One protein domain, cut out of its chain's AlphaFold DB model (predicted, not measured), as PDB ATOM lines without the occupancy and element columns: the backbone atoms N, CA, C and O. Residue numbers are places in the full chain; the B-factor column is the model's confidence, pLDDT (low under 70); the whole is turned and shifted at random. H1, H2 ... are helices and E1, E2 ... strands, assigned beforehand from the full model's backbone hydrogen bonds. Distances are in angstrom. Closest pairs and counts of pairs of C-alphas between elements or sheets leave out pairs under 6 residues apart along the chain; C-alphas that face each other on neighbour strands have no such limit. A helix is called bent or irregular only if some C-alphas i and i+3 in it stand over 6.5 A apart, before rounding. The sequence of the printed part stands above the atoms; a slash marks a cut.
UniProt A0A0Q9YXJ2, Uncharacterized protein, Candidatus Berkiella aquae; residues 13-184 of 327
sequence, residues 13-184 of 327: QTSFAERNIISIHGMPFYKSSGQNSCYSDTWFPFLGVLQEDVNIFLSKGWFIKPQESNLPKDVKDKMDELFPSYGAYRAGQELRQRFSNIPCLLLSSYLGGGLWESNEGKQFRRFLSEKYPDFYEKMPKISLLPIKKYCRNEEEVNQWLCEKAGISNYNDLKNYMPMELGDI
ATOM      1  N   GLN A  13      52.036 -52.695   9.012       62.66
ATOM      2  CA  GLN A  13      53.089 -51.834   9.505       62.66
ATOM      3  C   GLN A  13      53.479 -50.839   8.415       62.66
ATOM      4  O   GLN A  13      53.702 -51.225   7.261       62.66
ATOM      5  N   THR A  14      53.593 -49.574   8.808       67.00
ATOM      6  CA  THR A  14      54.195 -48.508   8.006       67.00
ATOM      7  C   THR A  14      55.326 -47.834   8.776       67.00
ATOM      8  O   THR A  14      55.370 -47.900  10.005       67.00
ATOM      9  N   SER A  15      56.243 -47.194   8.052       65.88
ATOM     10  CA  SER A  15      57.228 -46.269   8.623       65.88
ATOM     11  C   SER A  15      56.871 -44.828   8.252       65.88
ATOM     12  O   SER A  15      56.387 -44.589   7.143       65.88
ATOM     13  N   PHE A  16      57.071 -43.904   9.190       65.50
ATOM     14  CA  PHE A  16      56.973 -42.451   9.016       65.50
ATOM     15  C   PHE A  16      58.009 -41.786   9.926       65.50
ATOM     16  O   PHE A  16      58.029 -42.090  11.117       65.50
ATOM     17  N   ALA A  17      58.883 -40.925   9.391       67.75
ATOM     18  CA  ALA A  17      59.975 -40.294  10.153       67.75
ATOM     19  C   ALA A  17      60.773 -41.297  11.028       67.75
ATOM     20  O   ALA A  17      61.043 -41.051  12.203       67.75
ATOM     21  N   GLU A  18      61.069 -42.483  10.472       71.81
ATOM     22  CA  GLU A  18      61.729 -43.617  11.157       71.81
ATOM     23  C   GLU A  18      60.954 -44.206  12.353       71.81
ATOM     24  O   GLU A  18      61.493 -44.958  13.168       71.81
ATOM     25  N   ARG A  19      59.664 -43.893  12.483       79.56
ATOM     26  CA  ARG A  19      58.769 -44.470  13.487       79.56
ATOM     27  C   ARG A  19      57.961 -45.595  12.872       79.56
ATOM     28  O   ARG A  19      57.283 -45.418  11.864       79.56
ATOM     29  N   ASN A  20      57.994 -46.750  13.530       88.81
ATOM     30  CA  ASN A  20      57.134 -47.870  13.182       88.81
ATOM     31  C   ASN A  20      55.725 -47.616  13.710       88.81
ATOM     32  O   ASN A  20      55.541 -47.392  14.906       88.81
ATOM     33  N   ILE A  21      54.745 -47.690  12.820       90.31
ATOM     34  CA  ILE A  21      53.328 -47.551  13.135       90.31
ATOM     35  C   ILE A  21      52.628 -48.845  12.740       90.31
ATOM     36  O   ILE A  21      52.873 -49.374  11.655       90.31
ATOM     37  N   ILE A  22      51.748 -49.338  13.605       89.81
ATOM     38  CA  ILE A  22      50.875 -50.480  13.332       89.81
ATOM     39  C   ILE A  22      49.414 -50.105  13.558       89.81
ATOM     40  O   ILE A  22      49.109 -49.205  14.337       89.81
ATOM     41  N   SER A  23      48.512 -50.829  12.899       85.69
ATOM     42  CA  SER A  23      47.077 -50.775  13.175       85.69
ATOM     43  C   SER A  23      46.569 -52.150  13.602       85.69
ATOM     44  O   SER A  23      46.863 -53.159  12.957       85.69
ATOM     45  N   ILE A  24      45.811 -52.184  14.698       81.62
ATOM     46  CA  ILE A  24      45.169 -53.374  15.255       81.62
ATOM     47  C   ILE A  24      43.670 -53.105  15.290       81.62
ATOM     48  O   ILE A  24      43.199 -52.330  16.111       81.62
ATOM     49  N   HIS A  25      42.909 -53.719  14.383       72.62
ATOM     50  CA  HIS A  25      41.464 -53.463  14.258       72.62
ATOM     51  C   HIS A  25      41.100 -51.978  14.088       72.62
ATOM     52  O   HIS A  25      40.085 -51.530  14.610       72.62
ATOM     53  N   GLY A  26      41.931 -51.209  13.380       75.38
ATOM     54  CA  GLY A  26      41.727 -49.769  13.220       75.38
ATOM     55  C   GLY A  26      42.297 -48.926  14.364       75.38
ATOM     56  O   GLY A  26      42.394 -47.715  14.203       75.38
ATOM     57  N   MET A  27      42.748 -49.533  15.468       82.88
ATOM     58  CA  MET A  27      43.466 -48.826  16.530       82.88
ATOM     59  C   MET A  27      44.934 -48.651  16.166       82.88
ATOM     60  O   MET A  27      45.616 -49.657  15.935       82.88
ATOM     61  N   PRO A  28      45.460 -47.425  16.176       90.12
ATOM     62  CA  PRO A  28      46.823 -47.224  15.754       90.12
ATOM     63  C   PRO A  28      47.777 -47.114  16.935       90.12
ATOM     64  O   PRO A  28      47.484 -46.486  17.952       90.12
ATOM     65  N   PHE A  29      48.941 -47.735  16.779       92.19
ATOM     66  CA  PHE A  29      50.025 -47.705  17.747       92.19
ATOM     67  C   PHE A  29      51.306 -47.267  17.058       92.19
ATOM     68  O   PHE A  29      51.614 -47.740  15.965       92.19
ATOM     69  N   TYR A  30      52.077 -46.405  17.710       92.19
ATOM     70  CA  TYR A  30      53.427 -46.067  17.278       92.19
ATOM     71  C   TYR A  30      54.444 -46.666  18.246       92.19
ATOM     72  O   TYR A  30      54.213 -46.741  19.457       92.19
ATOM     73  N   LYS A  31      55.591 -47.087  17.715       91.25
ATOM     74  CA  LYS A  31      56.720 -47.538  18.520       91.25
ATOM     75  C   LYS A  31      57.512 -46.320  18.995       91.25
ATOM     76  O   LYS A  31      58.051 -45.561  18.190       91.25
ATOM     77  N   SER A  32      57.550 -46.119  20.305       89.62
ATOM     78  CA  SER A  32      58.260 -45.019  20.958       89.62
ATOM     79  C   SER A  32      59.766 -45.070  20.699       89.62
ATOM     80  O   SER A  32      60.375 -46.132  20.789       89.62
ATOM     81  N   SER A  33      60.392 -43.916  20.459       84.25
ATOM     82  CA  SER A  33      61.858 -43.786  20.429       84.25
ATOM     83  C   SER A  33      62.483 -43.577  21.806       84.25
ATOM     84  O   SER A  33      63.700 -43.600  21.933       84.25
ATOM     85  N   GLY A  34      61.674 -43.324  22.839       79.12
ATOM     86  CA  GLY A  34      62.145 -43.031  24.194       79.12
ATOM     87  C   GLY A  34      62.503 -41.565  24.454       79.12
ATOM     88  O   GLY A  34      62.435 -41.155  25.606       79.12
ATOM     89  N   GLN A  35      62.759 -40.749  23.419       70.69
ATOM     90  CA  GLN A  35      63.162 -39.335  23.569       70.69
ATOM     91  C   GLN A  35      62.186 -38.494  24.416       70.69
ATOM     92  O   GLN A  35      62.631 -37.674  25.203       70.69
ATOM     93  N   ASN A  36      60.873 -38.735  24.291       64.31
ATOM     94  CA  ASN A  36      59.816 -37.967  24.975       64.31
ATOM     95  C   ASN A  36      58.867 -38.847  25.817       64.31
ATOM     96  O   ASN A  36      57.732 -38.453  26.109       64.31
ATOM     97  N   SER A  37      59.246 -40.096  26.088       59.97
ATOM     98  CA  SER A  37      58.363 -41.069  26.753       59.97
ATOM     99  C   SER A  37      59.082 -42.051  27.675       59.97
ATOM    100  O   SER A  37      58.436 -42.986  28.132       59.97
ATOM    101  N   CYS A  38      60.381 -41.859  27.942       66.81
ATOM    102  CA  CYS A  38      61.250 -42.665  28.822       66.81
ATOM    103  C   CYS A  38      61.372 -44.166  28.488       66.81
ATOM    104  O   CYS A  38      62.335 -44.803  28.897       66.81
ATOM    105  N   TYR A  39      60.460 -44.723  27.692       79.06
ATOM    106  CA  TYR A  39      60.435 -46.115  27.278       79.06
ATOM    107  C   TYR A  39      60.525 -46.186  25.758       79.06
ATOM    108  O   TYR A  39      59.514 -46.092  25.045       79.06
ATOM    109  N   SER A  40      61.748 -46.309  25.244       87.38
ATOM    110  CA  SER A  40      61.963 -46.697  23.849       87.38
ATOM    111  C   SER A  40      61.313 -48.053  23.589       87.38
ATOM    112  O   SER A  40      61.024 -48.808  24.513       87.38
ATOM    113  N   ASP A  41      61.002 -48.340  22.333       90.69
ATOM    114  CA  ASP A  41      60.448 -49.611  21.871       90.69
ATOM    115  C   ASP A  41      59.062 -49.999  22.407       90.69
ATOM    116  O   ASP A  41      58.547 -51.055  22.046       90.69
ATOM    117  N   THR A  42      58.421 -49.131  23.192       92.75
ATOM    118  CA  THR A  42      57.058 -49.346  23.697       92.75
ATOM    119  C   THR A  42      56.029 -48.910  22.664       92.75
ATOM    120  O   THR A  42      56.131 -47.818  22.102       92.75
ATOM    121  N   TRP A  43      55.016 -49.743  22.437       93.62
ATOM    122  CA  TRP A  43      53.896 -49.430  21.553       93.62
ATOM    123  C   TRP A  43      52.846 -48.594  22.285       93.62
ATOM    124  O   TRP A  43      52.142 -49.111  23.151       93.62
ATOM    125  N   PHE A  44      52.714 -47.315  21.940       92.94
ATOM    126  CA  PHE A  44      51.682 -46.445  22.511       92.94
ATOM    127  C   PHE A  44      50.554 -46.191  21.515       92.94
ATOM    128  O   PHE A  44      50.840 -45.998  20.329       92.94
ATOM    129  N   PRO A  45      49.290 -46.161  21.973       93.00
ATOM    130  CA  PRO A  45      48.187 -45.763  21.119       93.00
ATOM    131  C   PRO A  45      48.283 -44.269  20.781       93.00
ATOM    132  O   PRO A  45      48.849 -43.470  21.534       93.00
ATOM    133  N   PHE A  46      47.716 -43.887  19.643       92.44
ATOM    134  CA  PHE A  46      47.609 -42.490  19.225       92.44
ATOM    135  C   PHE A  46      46.348 -42.264  18.380       92.44
ATOM    136  O   PHE A  46      45.595 -43.196  18.123       92.44
ATOM    137  N   LEU A  47      46.083 -41.019  17.992       90.44
ATOM    138  CA  LEU A  47      44.845 -40.587  17.328       90.44
ATOM    139  C   LEU A  47      45.092 -39.970  15.942       90.44
ATOM    140  O   LEU A  47      44.228 -39.291  15.403       90.44
ATOM    141  N   GLY A  48      46.279 -40.185  15.380       90.75
ATOM    142  CA  GLY A  48      46.725 -39.555  14.138       90.75
ATOM    143  C   GLY A  48      47.954 -38.672  14.322       90.75
ATOM    144  O   GLY A  48      48.531 -38.575  15.407       90.75
ATOM    145  N   VAL A  49      48.380 -38.051  13.233       90.75
ATOM    146  CA  VAL A  49      49.552 -37.174  13.184       90.75
ATOM    147  C   VAL A  49      49.093 -35.754  12.865       90.75
ATOM    148  O   VAL A  49      48.259 -35.575  11.982       90.75
ATOM    149  N   LEU A  50      49.598 -34.746  13.578       87.56
ATOM    150  CA  LEU A  50      49.262 -33.345  13.307       87.56
ATOM    151  C   LEU A  50      49.694 -32.957  11.886       87.56
ATOM    152  O   LEU A  50      50.866 -33.099  11.549       87.56
ATOM    153  N   GLN A  51      48.755 -32.471  11.069       87.50
ATOM    154  CA  GLN A  51      49.005 -32.066   9.674       87.50
ATOM    155  C   GLN A  51      49.450 -30.601   9.541       87.50
ATOM    156  O   GLN A  51      50.001 -30.211   8.512       87.50
ATOM    157  N   GLU A  52      49.237 -29.813  10.592       85.69
ATOM    158  CA  GLU A  52      49.544 -28.389  10.681       85.69
ATOM    159  C   GLU A  52      50.137 -28.053  12.054       85.69
ATOM    160  O   GLU A  52      49.936 -28.787  13.029       85.69
ATOM    161  N   ASP A  53      50.885 -26.953  12.121       78.69
ATOM    162  CA  ASP A  53      51.383 -26.416  13.384       78.69
ATOM    163  C   ASP A  53      50.215 -25.824  14.177       78.69
ATOM    164  O   ASP A  53      49.493 -24.954  13.695       78.69
ATOM    165  N   VAL A  54      50.037 -26.278  15.417       76.62
ATOM    166  CA  VAL A  54      48.973 -25.777  16.298       76.62
ATOM    167  C   VAL A  54      49.476 -24.589  17.115       76.62
ATOM    168  O   VAL A  54      48.752 -23.623  17.344       76.62
ATOM    169  N   ASN A  55      50.720 -24.669  17.596       76.62
ATOM    170  CA  ASN A  55      51.421 -23.594  18.294       76.62
ATOM    171  C   ASN A  55      52.930 -23.897  18.363       76.62
ATOM    172  O   ASN A  55      53.383 -24.948  17.915       76.62
ATOM    173  N   ILE A  56      53.705 -23.004  18.988       71.88
ATOM    174  CA  ILE A  56      55.169 -23.127  19.121       71.88
ATOM    175  C   ILE A  56      55.651 -24.399  19.845       71.88
ATOM    176  O   ILE A  56      56.821 -24.750  19.738       71.88
ATOM    177  N   PHE A  57      54.777 -25.083  20.589       67.81
ATOM    178  CA  PHE A  57      55.082 -26.318  21.318       67.81
ATOM    179  C   PHE A  57      54.522 -27.575  20.636       67.81
ATOM    180  O   PHE A  57      54.861 -28.686  21.044       67.81
ATOM    181  N   LEU A  58      53.651 -27.423  19.633       75.94
ATOM    182  CA  LEU A  58      52.958 -28.511  18.944       75.94
ATOM    183  C   LEU A  58      53.029 -28.295  17.436       75.94
ATOM    184  O   LEU A  58      52.179 -27.622  16.848       75.94
ATOM    185  N   SER A  59      54.051 -28.894  16.836       80.62
ATOM    186  CA  SER A  59      54.324 -28.783  15.408       80.62
ATOM    187  C   SER A  59      53.702 -29.920  14.598       80.62
ATOM    188  O   SER A  59      53.390 -30.998  15.123       80.62
ATOM    189  N   LYS A  60      53.598 -29.699  13.289       85.56
ATOM    190  CA  LYS A  60      53.323 -30.725  12.283       85.56
ATOM    191  C   LYS A  60      54.220 -31.957  12.499       85.56
ATOM    192  O   LYS A  60      55.372 -31.847  12.922       85.56
ATOM    193  N   GLY A  61      53.669 -33.148  12.267       85.56
ATOM    194  CA  GLY A  61      54.382 -34.423  12.425       85.56
ATOM    195  C   GLY A  61      54.279 -35.051  13.816       85.56
ATOM    196  O   GLY A  61      54.665 -36.207  14.009       85.56
ATOM    197  N   TRP A  62      53.725 -34.342  14.803       86.06
ATOM    198  CA  TRP A  62      53.562 -34.885  16.150       86.06
ATOM    199  C   TRP A  62      52.398 -35.875  16.234       86.06
ATOM    200  O   TRP A  62      51.303 -35.631  15.726       86.06
ATOM    201  N   PHE A  63      52.615 -36.983  16.948       89.12
ATOM    202  CA  PHE A  63      51.544 -37.923  17.275       89.12
ATOM    203  C   PHE A  63      50.541 -37.297  18.243       89.12
ATOM    204  O   PHE A  63      50.904 -36.827  19.326       89.12
ATOM    205  N   ILE A  64      49.266 -37.370  17.879       88.69
ATOM    206  CA  ILE A  64      48.150 -36.930  18.708       88.69
ATOM    207  C   ILE A  64      47.906 -38.004  19.764       88.69
ATOM    208  O   ILE A  64      47.475 -39.115  19.460       88.69
ATOM    209  N   LYS A  65      48.227 -37.694  21.017       87.25
ATOM    210  CA  LYS A  65      48.081 -38.625  22.140       87.25
ATOM    211  C   LYS A  65      46.631 -38.620  22.636       87.25
ATOM    212  O   LYS A  65      45.993 -37.565  22.596       87.25
ATOM    213  N   PRO A  66      46.125 -39.741  23.171       86.19
ATOM    214  CA  PRO A  66      44.898 -39.711  23.955       86.19
ATOM    215  C   PRO A  66      45.047 -38.750  25.145       86.19
ATOM    216  O   PRO A  66      46.115 -38.685  25.755       86.19
ATOM    217  N   GLN A  67      43.995 -37.993  25.463       75.00
ATOM    218  CA  GLN A  67      44.022 -37.017  26.565       75.00
ATOM    219  C   GLN A  67      43.376 -37.535  27.854       75.00
ATOM    220  O   GLN A  67      43.698 -37.056  28.941       75.00
ATOM    221  N   GLU A  68      42.510 -38.544  27.756       77.69
ATOM    222  CA  GLU A  68      41.749 -39.071  28.887       77.69
ATOM    223  C   GLU A  68      42.122 -40.519  29.208       77.69
ATOM    224  O   GLU A  68      42.439 -41.316  28.319       77.69
ATOM    225  N   SER A  69      42.068 -40.854  30.502       82.88
ATOM    226  CA  SER A  69      42.346 -42.193  31.018       82.88
ATOM    227  C   SER A  69      41.127 -42.795  31.716       82.88
ATOM    228  O   SER A  69      40.838 -42.504  32.884       82.88
ATOM    229  N   ASN A  70      40.477 -43.722  31.025       87.62
ATOM    230  CA  ASN A  70      39.337 -44.512  31.487       87.62
ATOM    231  C   ASN A  70      39.770 -45.848  32.116       87.62
ATOM    232  O   ASN A  70      39.022 -46.823  32.122       87.62
ATOM    233  N   LEU A  71      40.993 -45.913  32.653       91.69
ATOM    234  CA  LEU A  71      41.482 -47.105  33.345       91.69
ATOM    235  C   LEU A  71      40.768 -47.298  34.707       91.69
ATOM    236  O   LEU A  71      40.547 -46.310  35.422       91.69
ATOM    237  N   PRO A  72      40.446 -48.547  35.100       93.69
ATOM    238  CA  PRO A  72      39.970 -48.900  36.435       93.69
ATOM    239  C   PRO A  72      40.930 -48.451  37.536       93.69
ATOM    240  O   PRO A  72      42.146 -48.412  37.336       93.69
ATOM    241  N   LYS A  73      40.377 -48.138  38.712       94.25
ATOM    242  CA  LYS A  73      41.146 -47.613  39.847       94.25
ATOM    243  C   LYS A  73      42.304 -48.531  40.236       94.25
ATOM    244  O   LYS A  73      43.423 -48.064  40.354       94.25
ATOM    245  N   ASP A  74      42.062 -49.826  40.361       95.88
ATOM    246  CA  ASP A  74      43.083 -50.777  40.801       95.88
ATOM    247  C   ASP A  74      44.249 -50.908  39.800       95.88
ATOM    248  O   ASP A  74      45.401 -51.058  40.196       95.88
ATOM    249  N   VAL A  75      43.972 -50.761  38.500       95.81
ATOM    250  CA  VAL A  75      45.014 -50.696  37.464       95.81
ATOM    251  C   VAL A  75      45.811 -49.402  37.589       95.81
ATOM    252  O   VAL A  75      47.034 -49.431  37.506       95.81
ATOM    253  N   LYS A  76      45.133 -48.269  37.826       93.56
ATOM    254  CA  LYS A  76      45.785 -46.972  38.063       93.56
ATOM    255  C   LYS A  76      46.681 -47.016  39.304       93.56
ATOM    256  O   LYS A  76      47.817 -46.562  39.221       93.56
ATOM    257  N   ASP A  77      46.195 -47.597  40.397       93.75
ATOM    258  CA  ASP A  77      46.931 -47.742  41.654       93.75
ATOM    259  C   ASP A  77      48.171 -48.624  41.446       93.75
ATOM    260  O   ASP A  77      49.270 -48.251  41.851       93.75
ATOM    261  N   LYS A  78      48.036 -49.742  40.716       94.75
ATOM    262  CA  LYS A  78      49.176 -50.616  40.404       94.75
ATOM    263  C   LYS A  78      50.212 -49.949  39.496       94.75
ATOM    264  O   LYS A  78      51.406 -50.202  39.642       94.75
ATOM    265  N   MET A  79      49.779 -49.084  38.577       92.75
ATOM    266  CA  MET A  79      50.692 -48.273  37.763       92.75
ATOM    267  C   MET A  79      51.456 -47.253  38.608       92.75
ATOM    268  O   MET A  79      52.650 -47.076  38.396       92.75
ATOM    269  N   ASP A  80      50.798 -46.591  39.558       90.12
ATOM    270  CA  ASP A  80      51.464 -45.628  40.441       90.12
ATOM    271  C   ASP A  80      52.445 -46.316  41.403       90.12
ATOM    272  O   ASP A  80      53.527 -45.787  41.649       90.12
ATOM    273  N   GLU A  81      52.101 -47.514  41.886       92.19
ATOM    274  CA  GLU A  81      52.970 -48.352  42.719       92.19
ATOM    275  C   GLU A  81      54.252 -48.763  41.979       92.19
ATOM    276  O   GLU A  81      55.350 -48.626  42.513       92.19
ATOM    277  N   LEU A  82      54.114 -49.273  40.750       91.19
ATOM    278  CA  LEU A  82      55.237 -49.831  39.991       91.19
ATOM    279  C   LEU A  82      56.045 -48.768  39.240       91.19
ATOM    280  O   LEU A  82      57.213 -48.995  38.936       91.19
ATOM    281  N   PHE A  83      55.452 -47.611  38.940       88.75
ATOM    282  CA  PHE A  83      56.091 -46.540  38.169       88.75
ATOM    283  C   PHE A  83      56.014 -45.177  38.889       88.75
ATOM    284  O   PHE A  83      55.519 -44.202  38.313       88.75
ATOM    285  N   PRO A  84      56.523 -45.048  40.132       78.69
ATOM    286  CA  PRO A  84      56.366 -43.827  40.928       78.69
ATOM    287  C   PRO A  84      57.110 -42.626  40.319       78.69
ATOM    288  O   PRO A  84      56.596 -41.505  40.280       78.69
ATOM    289  N   SER A  85      58.308 -42.858  39.780       69.44
ATOM    290  CA  SER A  85      59.125 -41.847  39.104       69.44
ATOM    291  C   SER A  85      60.198 -42.532  38.261       69.44
ATOM    292  O   SER A  85      61.223 -42.963  38.783       69.44
ATOM    293  N   TYR A  86      59.979 -42.658  36.957       54.84
ATOM    294  CA  TYR A  86      60.980 -43.212  36.046       54.84
ATOM    295  C   TYR A  86      61.202 -42.228  34.899       54.84
ATOM    296  O   TYR A  86      60.385 -42.136  33.990       54.84
ATOM    297  N   GLY A  87      62.261 -41.418  34.995       55.41
ATOM    298  CA  GLY A  87      62.606 -40.383  34.007       55.41
ATOM    299  C   GLY A  87      61.703 -39.136  33.981       55.41
ATOM    300  O   GLY A  87      62.095 -38.132  33.399       55.41
ATOM    301  N   ALA A  88      60.553 -39.162  34.658       57.91
ATOM    302  CA  ALA A  88      59.676 -38.017  34.902       57.91
ATOM    303  C   ALA A  88      59.092 -38.084  36.326       57.91
ATOM    304  O   ALA A  88      58.853 -39.171  36.868       57.91
ATOM    305  N   TYR A  89      58.849 -36.922  36.941       58.19
ATOM    306  CA  TYR A  89      58.107 -36.823  38.199       58.19
ATOM    307  C   TYR A  89      56.660 -37.264  37.915       58.19
ATOM    308  O   TYR A  89      55.919 -36.518  37.283       58.19
ATOM    309  N   ARG A  90      56.269 -38.467  38.379       67.75
ATOM    310  CA  ARG A  90      54.967 -39.147  38.148       67.75
ATOM    311  C   ARG A  90      54.819 -39.925  36.830       67.75
ATOM    312  O   ARG A  90      53.797 -39.823  36.150       67.75
ATOM    313  N   ALA A  91      55.784 -40.788  36.511       77.44
ATOM    314  CA  ALA A  91      55.721 -41.675  35.339       77.44
ATOM    315  C   ALA A  91      54.418 -42.504  35.257       77.44
ATOM    316  O   ALA A  91      53.833 -42.619  34.182       77.44
ATOM    317  N   GLY A  92      53.895 -43.003  36.383       78.38
ATOM    318  CA  GLY A  92      52.604 -43.696  36.442       78.38
ATOM    319  C   GLY A  92      51.429 -42.826  35.977       78.38
ATOM    320  O   GLY A  92      50.547 -43.294  35.256       78.38
ATOM    321  N   GLN A  93      51.434 -41.526  36.294       81.19
ATOM    322  CA  GLN A  93      50.423 -40.578  35.815       81.19
ATOM    323  C   GLN A  93      50.494 -40.380  34.300       81.19
ATOM    324  O   GLN A  93      49.462 -40.434  33.627       81.19
ATOM    325  N   GLU A  94      51.695 -40.214  33.753       83.88
ATOM    326  CA  GLU A  94      51.872 -40.065  32.310       83.88
ATOM    327  C   GLU A  94      51.473 -41.336  31.558       83.88
ATOM    328  O   GLU A  94      50.725 -41.270  30.582       83.88
ATOM    329  N   LEU A  95      51.897 -42.510  32.032       87.88
ATOM    330  CA  LEU A  95      51.552 -43.789  31.412       87.88
ATOM    331  C   LEU A  95      50.033 -44.010  31.368       87.88
ATOM    332  O   LEU A  95      49.514 -44.490  30.358       87.88
ATOM    333  N   ARG A  96      49.300 -43.612  32.418       88.19
ATOM    334  CA  ARG A  96      47.828 -43.688  32.448       88.19
ATOM    335  C   ARG A  96      47.192 -42.895  31.311       88.19
ATOM    336  O   ARG A  96      46.267 -43.395  30.668       88.19
ATOM    337  N   GLN A  97      47.690 -41.686  31.054       84.38
ATOM    338  CA  GLN A  97      47.226 -40.845  29.947       84.38
ATOM    339  C   GLN A  97      47.617 -41.441  28.592       84.38
ATOM    340  O   GLN A  97      46.815 -41.439  27.664       84.38
ATOM    341  N   ARG A  98      48.821 -42.020  28.484       88.19
ATOM    342  CA  ARG A  98      49.309 -42.620  27.234       88.19
ATOM    343  C   ARG A  98      48.512 -43.841  26.803       88.19
ATOM    344  O   ARG A  98      48.253 -43.969  25.616       88.19
ATOM    345  N   PHE A  99      48.147 -44.737  27.720       90.69
ATOM    346  CA  PHE A  99      47.403 -45.949  27.356       90.69
ATOM    347  C   PHE A  99      45.901 -45.718  27.198       90.69
ATOM    348  O   PHE A  99      45.267 -46.460  26.457       90.69
ATOM    349  N   SER A 100      45.350 -44.680  27.835       86.50
ATOM    350  CA  SER A 100      43.943 -44.268  27.772       86.50
ATOM    351  C   SER A 100      42.924 -45.267  28.335       86.50
ATOM    352  O   SER A 100      42.176 -44.923  29.242       86.50
ATOM    353  N   ASN A 101      42.879 -46.510  27.859       90.50
ATOM    354  CA  ASN A 101      41.877 -47.501  28.248       90.50
ATOM    355  C   ASN A 101      42.468 -48.921  28.349       90.50
ATOM    356  O   ASN A 101      43.619 -49.171  27.982       90.50
ATOM    357  N   ILE A 102      41.679 -49.851  28.901       93.56
ATOM    358  CA  ILE A 102      42.105 -51.239  29.127       93.56
ATOM    359  C   ILE A 102      42.474 -51.949  27.818       93.56
ATOM    360  O   ILE A 102      43.573 -52.499  27.763       93.56
ATOM    361  N   PRO A 103      41.648 -51.915  26.755       91.31
ATOM    362  CA  PRO A 103      42.012 -52.492  25.463       91.31
ATOM    363  C   PRO A 103      43.403 -52.096  24.955       91.31
ATOM    364  O   PRO A 103      44.207 -52.964  24.608       91.31
ATOM    365  N   CYS A 104      43.724 -50.801  24.953       91.88
ATOM    366  CA  CYS A 104      45.012 -50.313  24.470       91.88
ATOM    367  C   CYS A 104      46.176 -50.692  25.389       91.88
ATOM    368  O   CYS A 104      47.254 -51.038  24.894       91.88
ATOM    369  N   LEU A 105      45.960 -50.674  26.706       94.88
ATOM    370  CA  LEU A 105      46.944 -51.129  27.684       94.88
ATOM    371  C   LEU A 105      47.298 -52.609  27.479       94.88
ATOM    372  O   LEU A 105      48.476 -52.957  27.387       94.88
ATOM    373  N   LEU A 106      46.284 -53.472  27.370       94.44
ATOM    374  CA  LEU A 106      46.480 -54.910  27.195       94.44
ATOM    375  C   LEU A 106      47.139 -55.234  25.853       94.44
ATOM    376  O   LEU A 106      48.040 -56.070  25.802       94.44
ATOM    377  N   LEU A 107      46.750 -54.543  24.778       92.31
ATOM    378  CA  LEU A 107      47.389 -54.697  23.471       92.31
ATOM    379  C   LEU A 107      48.862 -54.295  23.501       92.31
ATOM    380  O   LEU A 107      49.695 -55.058  23.020       92.31
ATOM    381  N   SER A 108      49.202 -53.151  24.101       94.25
ATOM    382  CA  SER A 108      50.606 -52.760  24.257       94.25
ATOM    383  C   SER A 108      51.390 -53.795  25.066       94.25
ATOM    384  O   SER A 108      52.449 -54.242  24.629       94.25
ATOM    385  N   SER A 109      50.827 -54.249  26.191       95.56
ATOM    386  CA  SER A 109      51.417 -55.291  27.039       95.56
ATOM    387  C   SER A 109      51.668 -56.596  26.294       95.56
ATOM    388  O   SER A 109      52.708 -57.235  26.458       95.56
ATOM    389  N   TYR A 110      50.724 -56.985  25.442       92.44
ATOM    390  CA  TYR A 110      50.828 -58.182  24.629       92.44
ATOM    391  C   TYR A 110      51.905 -58.060  23.545       92.44
ATOM    392  O   TYR A 110      52.662 -59.009  23.337       92.44
ATOM    393  N   LEU A 111      51.993 -56.901  22.878       90.75
ATOM    394  CA  LEU A 111      53.019 -56.614  21.867       90.75
ATOM    395  C   LEU A 111      54.438 -56.632  22.454       90.75
ATOM    396  O   LEU A 111      55.384 -56.954  21.735       90.75
ATOM    397  N   GLY A 112      54.580 -56.321  23.745       91.88
ATOM    398  CA  GLY A 112      55.856 -56.349  24.456       91.88
ATOM    399  C   GLY A 112      56.819 -55.240  24.022       91.88
ATOM    400  O   GLY A 112      56.409 -54.227  23.446       91.88
ATOM    401  N   GLY A 113      58.108 -55.437  24.320       90.50
ATOM    402  CA  GLY A 113      59.155 -54.447  24.067       90.50
ATOM    403  C   GLY A 113      59.161 -53.288  25.071       90.50
ATOM    404  O   GLY A 113      58.190 -53.051  25.794       90.50
ATOM    405  N   GLY A 114      60.274 -52.554  25.113       91.75
ATOM    406  CA  GLY A 114      60.398 -51.326  25.895       91.75
ATOM    407  C   GLY A 114      60.032 -51.486  27.369       91.75
ATOM    408  O   GLY A 114      60.623 -52.304  28.074       91.75
ATOM    409  N   LEU A 115      59.023 -50.725  27.816       92.00
ATOM    410  CA  LEU A 115      58.469 -50.764  29.171       92.00
ATOM    411  C   LEU A 115      58.220 -52.197  29.640       92.00
ATOM    412  O   LEU A 115      58.545 -52.525  30.775       92.00
ATOM    413  N   TRP A 116      57.699 -53.064  28.774       94.75
ATOM    414  CA  TRP A 116      57.286 -54.420  29.135       94.75
ATOM    415  C   TRP A 116      58.449 -55.381  29.400       94.75
ATOM    416  O   TRP A 116      58.229 -56.434  29.994       94.75
ATOM    417  N   GLU A 117      59.673 -55.015  29.009       92.56
ATOM    418  CA  GLU A 117      60.883 -55.803  29.276       92.56
ATOM    419  C   GLU A 117      61.578 -55.420  30.593       92.56
ATOM    420  O   GLU A 117      62.417 -56.179  31.093       92.56
ATOM    421  N   SER A 118      61.205 -54.279  31.182       91.19
ATOM    422  CA  SER A 118      61.658 -53.872  32.518       91.19
ATOM    423  C   SER A 118      61.123 -54.804  33.612       91.19
ATOM    424  O   SER A 118      60.159 -55.548  33.406       91.19
ATOM    425  N   ASN A 119      61.730 -54.769  34.799       93.25
ATOM    426  CA  ASN A 119      61.274 -55.581  35.931       93.25
ATOM    427  C   ASN A 119      59.865 -55.170  36.377       93.25
ATOM    428  O   ASN A 119      59.014 -56.023  36.632       93.25
ATOM    429  N   GLU A 120      59.606 -53.869  36.420       92.81
ATOM    430  CA  GLU A 120      58.325 -53.259  36.759       92.81
ATOM    431  C   GLU A 120      57.277 -53.596  35.693       92.81
ATOM    432  O   GLU A 120      56.169 -54.023  36.010       92.81
ATOM    433  N   GLY A 121      57.644 -53.509  34.411       94.31
ATOM    434  CA  GLY A 121      56.786 -53.891  33.289       94.31
ATOM    435  C   GLY A 121      56.420 -55.372  33.279       94.31
ATOM    436  O   GLY A 121      55.263 -55.706  33.024       94.31
ATOM    437  N   LYS A 122      57.358 -56.265  33.615       96.31
ATOM    438  CA  LYS A 122      57.090 -57.707  33.766       96.31
ATOM    439  C   LYS A 122      56.126 -57.982  34.917       96.31
ATOM    440  O   LYS A 122      55.182 -58.753  34.747       96.31
ATOM    441  N   GLN A 123      56.321 -57.322  36.061       97.19
ATOM    442  CA  GLN A 123      55.397 -57.409  37.195       97.19
ATOM    443  C   GLN A 123      54.009 -56.881  36.829       97.19
ATOM    444  O   GLN A 123      53.002 -57.522  37.132       97.19
ATOM    445  N   PHE A 124      53.942 -55.757  36.114       97.12
ATOM    446  CA  PHE A 124      52.669 -55.185  35.703       97.12
ATOM    447  C   PHE A 124      51.953 -56.060  34.672       97.12
ATOM    448  O   PHE A 124      50.758 -56.303  34.793       97.12
ATOM    449  N   ARG A 125      52.682 -56.620  33.701       96.94
ATOM    450  CA  ARG A 125      52.138 -57.590  32.740       96.94
ATOM    451  C   ARG A 125      51.590 -58.831  33.436       96.94
ATOM    452  O   ARG A 125      50.523 -59.297  33.053       96.94
ATOM    453  N   ARG A 126      52.280 -59.344  34.461       97.69
ATOM    454  CA  ARG A 126      51.781 -60.462  35.271       97.69
ATOM    455  C   ARG A 126      50.454 -60.103  35.941       97.69
ATOM    456  O   ARG A 126      49.478 -60.824  35.756       97.69
ATOM    457  N   PHE A 127      50.395 -58.957  36.617       98.06
ATOM    458  CA  PHE A 127      49.159 -58.447  37.216       98.06
ATOM    459  C   PHE A 127      48.018 -58.327  36.188       98.06
ATOM    460  O   PHE A 127      46.905 -58.786  36.433       98.06
ATOM    461  N   LEU A 128      48.295 -57.771  35.003       97.50
ATOM    462  CA  LEU A 128      47.305 -57.660  33.930       97.50
ATOM    463  C   LEU A 128      46.848 -59.035  33.424       97.50
ATOM    464  O   LEU A 128      45.662 -59.203  33.149       97.50
ATOM    465  N   SER A 129      47.747 -60.017  33.326       95.62
ATOM    466  CA  SER A 129      47.396 -61.379  32.905       95.62
ATOM    467  C   SER A 129      46.557 -62.138  33.928       95.62
ATOM    468  O   SER A 129      45.667 -62.884  33.539       95.62
ATOM    469  N   GLU A 130      46.780 -61.900  35.222       96.38
ATOM    470  CA  GLU A 130      45.966 -62.468  36.300       96.38
ATOM    471  C   GLU A 130      44.569 -61.827  36.336       96.38
ATOM    472  O   GLU A 130      43.577 -62.504  36.592       96.38
ATOM    473  N   LYS A 131      44.475 -60.525  36.034       96.31
ATOM    474  CA  LYS A 131      43.213 -59.772  36.047       96.31
ATOM    475  C   LYS A 131      42.372 -59.947  34.778       96.31
ATOM    476  O   LYS A 131      41.146 -59.930  34.854       96.31
ATOM    477  N   TYR A 132      43.012 -60.090  33.619       94.69
ATOM    478  CA  TYR A 132      42.361 -60.228  32.312       94.69
ATOM    479  C   TYR A 132      42.806 -61.511  31.584       94.69
ATOM    480  O   TYR A 132      43.263 -61.428  30.440       94.69
ATOM    481  N   PRO A 133      42.678 -62.701  32.206       91.88
ATOM    482  CA  PRO A 133      43.214 -63.953  31.663       91.88
ATOM    483  C   PRO A 133      42.619 -64.275  30.291       91.88
ATOM    484  O   PRO A 133      43.352 -64.547  29.344       91.88
ATOM    485  N   ASP A 134      41.306 -64.080  30.150       88.62
ATOM    486  CA  ASP A 134      40.559 -64.234  28.903       88.62
ATOM    487  C   ASP A 134      41.202 -63.514  27.714       88.62
ATOM    488  O   ASP A 134      41.210 -64.044  26.605       88.62
ATOM    489  N   PHE A 135      41.733 -62.306  27.928       89.44
ATOM    490  CA  PHE A 135      42.397 -61.561  26.866       89.44
ATOM    491  C   PHE A 135      43.675 -62.283  26.431       89.44
ATOM    492  O   PHE A 135      43.844 -62.557  25.246       89.44
ATOM    493  N   TYR A 136      44.560 -62.622  27.368       88.12
ATOM    494  CA  TYR A 136      45.858 -63.222  27.049       88.12
ATOM    495  C   TYR A 136      45.741 -64.658  26.525       88.12
ATOM    496  O   TYR A 136      46.534 -65.048  25.670       88.12
ATOM    497  N   GLU A 137      44.745 -65.418  26.983       87.31
ATOM    498  CA  GLU A 137      44.474 -66.785  26.524       87.31
ATOM    499  C   GLU A 137      43.871 -66.821  25.115       87.31
ATOM    500  O   GLU A 137      44.238 -67.662  24.294       87.31
ATOM    501  N   LYS A 138      42.944 -65.901  24.817       83.06
ATOM    502  CA  LYS A 138      42.231 -65.869  23.529       83.06
ATOM    503  C   LYS A 138      42.988 -65.090  22.456       83.06
ATOM    504  O   LYS A 138      42.679 -65.240  21.270       83.06
ATOM    505  N   MET A 139      43.958 -64.255  22.838       77.69
ATOM    506  CA  MET A 139      44.706 -63.439  21.888       77.69
ATOM    507  C   MET A 139      45.632 -64.320  21.033       77.69
ATOM    508  O   MET A 139      46.567 -64.938  21.555       77.69
ATOM    509  N   PRO A 140      45.423 -64.376  19.703       74.38
ATOM    510  CA  PRO A 140      46.251 -65.193  18.833       74.38
ATOM    511  C   PRO A 140      47.683 -64.666  18.820       74.38
ATOM    512  O   PRO A 140      47.901 -63.452  18.834       74.38
ATOM    513  N   LYS A 141      48.656 -65.580  18.713       73.81
ATOM    514  CA  LYS A 141      50.072 -65.219  18.607       73.81
ATOM    515  C   LYS A 141      50.274 -64.209  17.477       73.81
ATOM    516  O   LYS A 141      49.989 -64.492  16.312       73.81
ATOM    517  N   ILE A 142      50.781 -63.037  17.839       69.56
ATOM    518  CA  ILE A 142      51.063 -61.961  16.895       69.56
ATOM    519  C   ILE A 142      52.432 -62.197  16.263       69.56
ATOM    520  O   ILE A 142      53.428 -62.391  16.956       69.56
ATOM    521  N   SER A 143      52.478 -62.154  14.935       66.94
ATOM    522  CA  SER A 143      53.716 -61.992  14.180       66.94
ATOM    523  C   SER A 143      53.646 -60.636  13.491       66.94
ATOM    524  O   SER A 143      52.744 -60.397  12.684       66.94
ATOM    525  N   LEU A 144      54.553 -59.733  13.866       66.06
ATOM    526  CA  LEU A 144      54.699 -58.456  13.180       66.06
ATOM    527  C   LEU A 144      55.194 -58.745  11.763       66.06
ATOM    528  O   LEU A 144      56.256 -59.337  11.572       66.06
ATOM    529  N   LEU A 145      54.379 -58.380  10.776       65.25
ATOM    530  CA  LEU A 145      54.757 -58.497   9.375       65.25
ATOM    531  C   LEU A 145      55.795 -57.422   9.039       65.25
ATOM    532  O   LEU A 145      55.745 -56.340   9.625       65.25
ATOM    533  N   PRO A 146      56.700 -57.675   8.078       66.88
ATOM    534  CA  PRO A 146      57.600 -56.642   7.587       66.88
ATOM    535  C   PRO A 146      56.814 -55.423   7.085       66.88
ATOM    536  O   PRO A 146      55.654 -55.535   6.675       66.88
ATOM    537  N   ILE A 147      57.468 -54.259   7.120       70.50
ATOM    538  CA  ILE A 147      56.901 -52.977   6.687       70.50
ATOM    539  C   ILE A 147      56.316 -53.134   5.280       70.50
ATOM    540  O   ILE A 147      57.018 -53.514   4.346       70.50
ATOM    541  N   LYS A 148      55.018 -52.844   5.136       70.56
ATOM    542  CA  LYS A 148      54.290 -52.990   3.863       70.56
ATOM    543  C   LYS A 148      54.208 -51.693   3.073       70.56
ATOM    544  O   LYS A 148      54.059 -51.727   1.856       70.56
ATOM    545  N   LYS A 149      54.244 -50.560   3.772       77.50
ATOM    546  CA  LYS A 149      54.095 -49.219   3.208       77.50
ATOM    547  C   LYS A 149      55.098 -48.289   3.879       77.50
ATOM    548  O   LYS A 149      55.396 -48.440   5.059       77.50
ATOM    549  N   TYR A 150      55.617 -47.335   3.126       81.50
ATOM    550  CA  TYR A 150      56.350 -46.204   3.672       81.50
ATOM    551  C   TYR A 150      55.492 -44.965   3.426       81.50
ATOM    552  O   TYR A 150      55.175 -44.686   2.269       81.50
ATOM    553  N   CYS A 151      55.062 -44.291   4.492       84.50
ATOM    554  CA  CYS A 151      54.284 -43.059   4.384       84.50
ATOM    555  C   CYS A 151      55.248 -41.873   4.394       84.50
ATOM    556  O   CYS A 151      56.127 -41.791   5.253       84.50
ATOM    557  N   ARG A 152      55.097 -40.973   3.425       85.31
ATOM    558  CA  ARG A 152      56.038 -39.873   3.171       85.31
ATOM    559  C   ARG A 152      55.743 -38.624   3.995       85.31
ATOM    560  O   ARG A 152      56.653 -37.839   4.231       85.31
ATOM    561  N   ASN A 153      54.495 -38.446   4.407       87.25
ATOM    562  CA  ASN A 153      54.014 -37.283   5.145       87.25
ATOM    563  C   ASN A 153      52.867 -37.668   6.097       87.25
ATOM    564  O   ASN A 153      52.411 -38.817   6.137       87.25
ATOM    565  N   GLU A 154      52.427 -36.698   6.885       90.25
ATOM    566  CA  GLU A 154      51.390 -36.823   7.902       90.25
ATOM    567  C   GLU A 154      50.020 -37.126   7.294       90.25
ATOM    568  O   GLU A 154      49.235 -37.886   7.869       90.25
ATOM    569  N   GLU A 155      49.733 -36.566   6.120       91.06
ATOM    570  CA  GLU A 155      48.495 -36.802   5.385       91.06
ATOM    571  C   GLU A 155      48.387 -38.274   4.955       91.06
ATOM    572  O   GLU A 155      47.359 -38.908   5.192       91.06
ATOM    573  N   GLU A 156      49.464 -38.862   4.425       90.56
ATOM    574  CA  GLU A 156      49.518 -40.274   4.028       90.56
ATOM    575  C   GLU A 156      49.352 -41.222   5.223       90.56
ATOM    576  O   GLU A 156      48.696 -42.264   5.092       90.56
ATOM    577  N   VAL A 157      49.924 -40.874   6.385       90.25
ATOM    578  CA  VAL A 157      49.725 -41.645   7.621       90.25
ATOM    579  C   VAL A 157      48.262 -41.581   8.037       90.25
ATOM    580  O   VAL A 157      47.642 -42.623   8.237       90.25
ATOM    581  N   ASN A 158      47.684 -40.386   8.136       91.06
ATOM    582  CA  ASN A 158      46.295 -40.212   8.559       91.06
ATOM    583  C   ASN A 158      45.301 -40.861   7.590       91.06
ATOM    584  O   ASN A 158      44.341 -41.488   8.036       91.06
ATOM    585  N   GLN A 159      45.547 -40.780   6.282       90.31
ATOM    586  CA  GLN A 159      44.746 -41.474   5.278       90.31
ATOM    587  C   GLN A 159      44.834 -42.991   5.464       90.31
ATOM    588  O   GLN A 159      43.808 -43.666   5.507       90.31
ATOM    589  N   TRP A 160      46.042 -43.531   5.646       89.56
ATOM    590  CA  TRP A 160      46.221 -44.955   5.925       89.56
ATOM    591  C   TRP A 160      45.487 -45.379   7.208       89.56
ATOM    592  O   TRP A 160      44.838 -46.422   7.226       89.56
ATOM    593  N   LEU A 161      45.514 -44.560   8.261       88.38
ATOM    594  CA  LEU A 161      44.757 -44.812   9.489       88.38
ATOM    595  C   LEU A 161      43.247 -44.853   9.250       88.38
ATOM    596  O   LEU A 161      42.581 -45.783   9.707       88.38
ATOM    597  N   CYS A 162      42.727 -43.886   8.494       87.38
ATOM    598  CA  CYS A 162      41.323 -43.829   8.102       87.38
ATOM    599  C   CYS A 162      40.907 -45.084   7.325       87.38
ATOM    600  O   CYS A 162      39.906 -45.719   7.659       87.38
ATOM    601  N   GLU A 163      41.726 -45.508   6.358       87.38
ATOM    602  CA  GLU A 163      41.521 -46.739   5.591       87.38
ATOM    603  C   GLU A 163      41.466 -47.981   6.493       87.38
ATOM    604  O   GLU A 163      40.627 -48.859   6.283       87.38
ATOM    605  N   LYS A 164      42.330 -48.074   7.519       84.31
ATOM    606  CA  LYS A 164      42.333 -49.218   8.451       84.31
ATOM    607  C   LYS A 164      41.178 -49.211   9.437       84.31
ATOM    608  O   LYS A 164      40.709 -50.290   9.803       84.31
ATOM    609  N   ALA A 165      40.721 -48.040   9.857       81.88
ATOM    610  CA  ALA A 165      39.552 -47.904  10.718       81.88
ATOM    611  C   ALA A 165      38.222 -47.968   9.940       81.88
ATOM    612  O   ALA A 165      37.177 -48.215  10.540       81.88
ATOM    613  N   GLY A 166      38.246 -47.806   8.613       84.25
ATOM    614  CA  GLY A 166      37.037 -47.735   7.791       84.25
ATOM    615  C   GLY A 166      36.251 -46.442   8.019       84.25
ATOM    616  O   GLY A 166      35.023 -46.471   8.037       84.25
ATOM    617  N   ILE A 167      36.961 -45.331   8.223       84.06
ATOM    618  CA  ILE A 167      36.409 -43.991   8.469       84.06
ATOM    619  C   ILE A 167      36.928 -43.004   7.424       84.06
ATOM    620  O   ILE A 167      37.895 -43.290   6.723       84.06
ATOM    621  N   SER A 168      36.291 -41.839   7.315       85.81
ATOM    622  CA  SER A 168      36.667 -40.813   6.330       85.81
ATOM    623  C   SER A 168      37.551 -39.702   6.900       85.81
ATOM    624  O   SER A 168      38.229 -39.028   6.132       85.81
ATOM    625  N   ASN A 169      37.545 -39.496   8.220       85.44
ATOM    626  CA  ASN A 169      38.282 -38.423   8.880       85.44
ATOM    627  C   ASN A 169      39.056 -38.964  10.088       85.44
ATOM    628  O   ASN A 169      38.494 -39.663  10.928       85.44
ATOM    629  N   TYR A 170      40.340 -38.619  10.201       81.00
ATOM    630  CA  TYR A 170      41.186 -39.118  11.285       81.00
ATOM    631  C   TYR A 170      40.779 -38.540  12.650       81.00
ATOM    632  O   TYR A 170      40.992 -39.187  13.670       81.00
ATOM    633  N   ASN A 171      40.108 -37.381  12.683       83.00
ATOM    634  CA  ASN A 171      39.543 -36.818  13.913       83.00
ATOM    635  C   ASN A 171      38.479 -37.731  14.550       83.00
ATOM    636  O   ASN A 171      38.231 -37.634  15.755       83.00
ATOM    637  N   ASP A 172      37.893 -38.648  13.772       82.56
ATOM    638  CA  ASP A 172      36.932 -39.638  14.256       82.56
ATOM    639  C   ASP A 172      37.605 -40.893  14.839       82.56
ATOM    640  O   ASP A 172      36.921 -41.713  15.452       82.56
ATOM    641  N   LEU A 173      38.938 -41.042  14.739       78.94
ATOM    642  CA  LEU A 173      39.671 -42.183  15.317       78.94
ATOM    643  C   LEU A 173      39.451 -42.311  16.825       78.94
ATOM    644  O   LEU A 173      39.394 -43.425  17.345       78.94
ATOM    645  N   LYS A 174      39.263 -41.188  17.527       76.88
ATOM    646  CA  LYS A 174      38.957 -41.181  18.966       76.88
ATOM    647  C   LYS A 174      37.679 -41.955  19.303       76.88
ATOM    648  O   LYS A 174      37.604 -42.565  20.361       76.88
ATOM    649  N   ASN A 175      36.710 -41.983  18.386       78.19
ATOM    650  CA  ASN A 175      35.437 -42.686  18.559       78.19
ATOM    651  C   ASN A 175      35.556 -44.191  18.252       78.19
ATOM    652  O   ASN A 175      34.626 -44.948  18.509       78.19
ATOM    653  N   TYR A 176      36.685 -44.615  17.677       72.62
ATOM    654  CA  TYR A 176      36.973 -45.995  17.287       72.62
ATOM    655  C   TYR A 176      37.952 -46.697  18.234       72.62
ATOM    656  O   TYR A 176      38.219 -47.886  18.059       72.62
ATOM    657  N   MET A 177      38.473 -45.999  19.249       73.19
ATOM    658  CA  MET A 177      39.201 -46.658  20.327       73.19
ATOM    659  C   MET A 177      38.204 -47.484  21.156       73.19
ATOM    660  O   MET A 177      37.297 -46.904  21.753       73.19
ATOM    661  N   PRO A 178      38.331 -48.822  21.202       65.75
ATOM    662  CA  PRO A 178      37.429 -49.667  21.964       65.75
ATOM    663  C   PRO A 178      37.508 -49.291  23.438       65.75
ATOM    664  O   PRO A 178      38.596 -49.150  24.003       65.75
ATOM    665  N   MET A 179      36.340 -49.130  24.045       70.75
ATOM    666  CA  MET A 179      36.219 -48.797  25.460       70.75
ATOM    667  C   MET A 179      36.171 -50.067  26.308       70.75
ATOM    668  O   MET A 179      36.690 -50.080  27.425       70.75
ATOM    669  N   GLU A 180      35.630 -51.153  25.749       68.12
ATOM    670  CA  GLU A 180      35.510 -52.447  26.407       68.12
ATOM    671  C   GLU A 180      36.266 -53.553  25.657       68.12
ATOM    672  O   GLU A 180      36.522 -53.482  24.456       68.12
ATOM    673  N   LEU A 181      36.619 -54.631  26.364       55.84
ATOM    674  CA  LEU A 181      37.314 -55.774  25.756       55.84
ATOM    675  C   LEU A 181      36.447 -56.535  24.747       55.84
ATOM    676  O   LEU A 181      36.983 -57.090  23.790       55.84
ATOM    677  N   GLY A 182      35.123 -56.536  24.934       55.34
ATOM    678  CA  GLY A 182      34.172 -57.157  24.006       55.34
ATOM    679  C   GLY A 182      34.164 -56.512  22.615       55.34
ATOM    680  O   GLY A 182      33.810 -57.172  21.635       55.34
ATOM    681  N   ASP A 183      34.619 -55.262  22.512       59.28
ATOM    682  CA  ASP A 183      34.738 -54.535  21.247       59.28
ATOM    683  C   ASP A 183      35.954 -54.989  20.424       59.28
ATOM    684  O   ASP A 183      35.983 -54.828  19.197       59.28
ATOM    685  N   ILE A 184      36.951 -55.614  21.071       59.28
ATOM    686  CA  ILE A 184      38.105 -56.206  20.391       59.28
ATOM    687  C   ILE A 184      37.651 -57.498  19.705       59.28
ATOM    688  O   ILE A 184      37.515 -58.565  20.306       59.28
TER     689      ILE A 184
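What this domain is: This is residues 13 to 184 of the 327 residues of an uncharacterized protein of Candidatus Berkiella aquae (UniProt A0A0Q9YXJ2). A small, twisted sheet of four strands, E1 to E4, sits between two groups of helices: H7 lies over one face with H8 beside it, and H3 lies over the other face, where H5 and H6 gather beyond it and H2 and H4 come in near E4. The link of residues 46 to 72, with no named element, leads from E4 to H1 at the far end of the larger group. The printed part has 172 residues, with four named strands first along the chain and then eight named helices. The sheet's order is E1 E2 E3 E4, antiparallel throughout, and the class is mixed, helices and strands. The whole is compact, with a radius of gyration of the C-alphas of 15.6 A and spans of 40 by 37 by 28 A.

How they stand to each other: E1, residues 13 to 16, E2, residues 19 to 24, E3, residues 27 to 33, and E4, residues 40 to 45, form a meander, each strand the antiparallel neighbour of the one before, and three hairpins. N 14 and O 21 are 2.9 A apart across E1 and E2, N 24 and O 27 are 2.8 A apart across E2 and E3, and N 41 and O 32 are 2.8 A apart across E3 and E4, each within hydrogen-bond range. The sheet is only just strongly twisted, with C-alphas up to 4.0 A off its best plane. H1, residues 73 to 82, is not on the sheet. H2, residues 91 to 99, only grazes the sheet with residues 95 to 99; it touches H1 at a steep tilt of 48 degrees, opposite ways, closest at the C-alphas of Asp 80 and Gly 92, 4.6 A. H3, residues 102 to 111, is on the sheet at a height of 8.7 A; its closest C-alpha pair with E4 is Trp 43 and Ser 108, 5.4 A. H4, residues 114 to 117, stands at the sheet's level, with the C-alphas of Asp 41 and Gly 114 closest, 4.4 A apart. H5, residues 119 to 131, touches H1 with residues 120 to 124 alone, at a shallow tilt of 21 degrees, opposite ways; the closest C-alphas are those of Leu 82 and Glu 120, 5.6 A. H4 and H5 only just touch, and only at the corner, with 3 pairs of C-alphas within 8 A, the closest Leu 115 and Gly 121 at 5.4 A. H6, residues 133 to 138, is close to H3 but not clearly touching, with the C-alphas of Tyr 110 and Tyr 136 closest at 7.5 A. H7, residues 154 to 165, is on the sheet at a height of 8.3 A and runs along the strands, at 12 degrees to E2 on the local plane. With H3 on the opposite face, this gives three layers, helices on both faces of a sheet. H8, residues 170 to 176, touches H7 at a shallow tilt of 31 degrees, the same way, closest at the C-alphas of Cys 162 and Tyr 170, 5.7 A. H8 is only just irregular: C-alphas 171 and 174 are 6.7 A apart. In H1, H2, H3, H5, H6 and H7 every O i to N i+4 pair is within hydrogen-bond range; H8 has 0 of 3, but 3 of 4 O i to N i+3 pairs, and H4 is too short for an i+4 pair.

Where its parts are: E1 begins at C-alpha 13 (53.089, -51.834, 9.505) and is 10.2 A long; E2 is 16.4 A, E3 19.5 A and E4 14.1 A. H1 is 14.3 A, H2 12.3 A, H3 14.2 A, H4 5.6 A and H6 8.4 A. H5, 18.5 A, begins at C-alpha 119 (61.274, -55.581, 35.931). H7 is 16.5 A; H8, 10.1 A, ends at C-alpha 176 (36.973, -45.995, 17.287).

The domain as a whole: The C-alphas farthest apart are those of Ile 56 and Glu 137, 45.6 A. The printed part has no cut. The long links are E4 to H1, 27 residues, and H6 to H7, 15 residues; residues 149 to 150 of the latter pair, parallel, with residues 14 to 15 of E1. The mean pLDDT of the printed part is 83.5; 26 residues are under 70, among them 13 to 17, 85 to 90, 142 to 146 and 180 to 184.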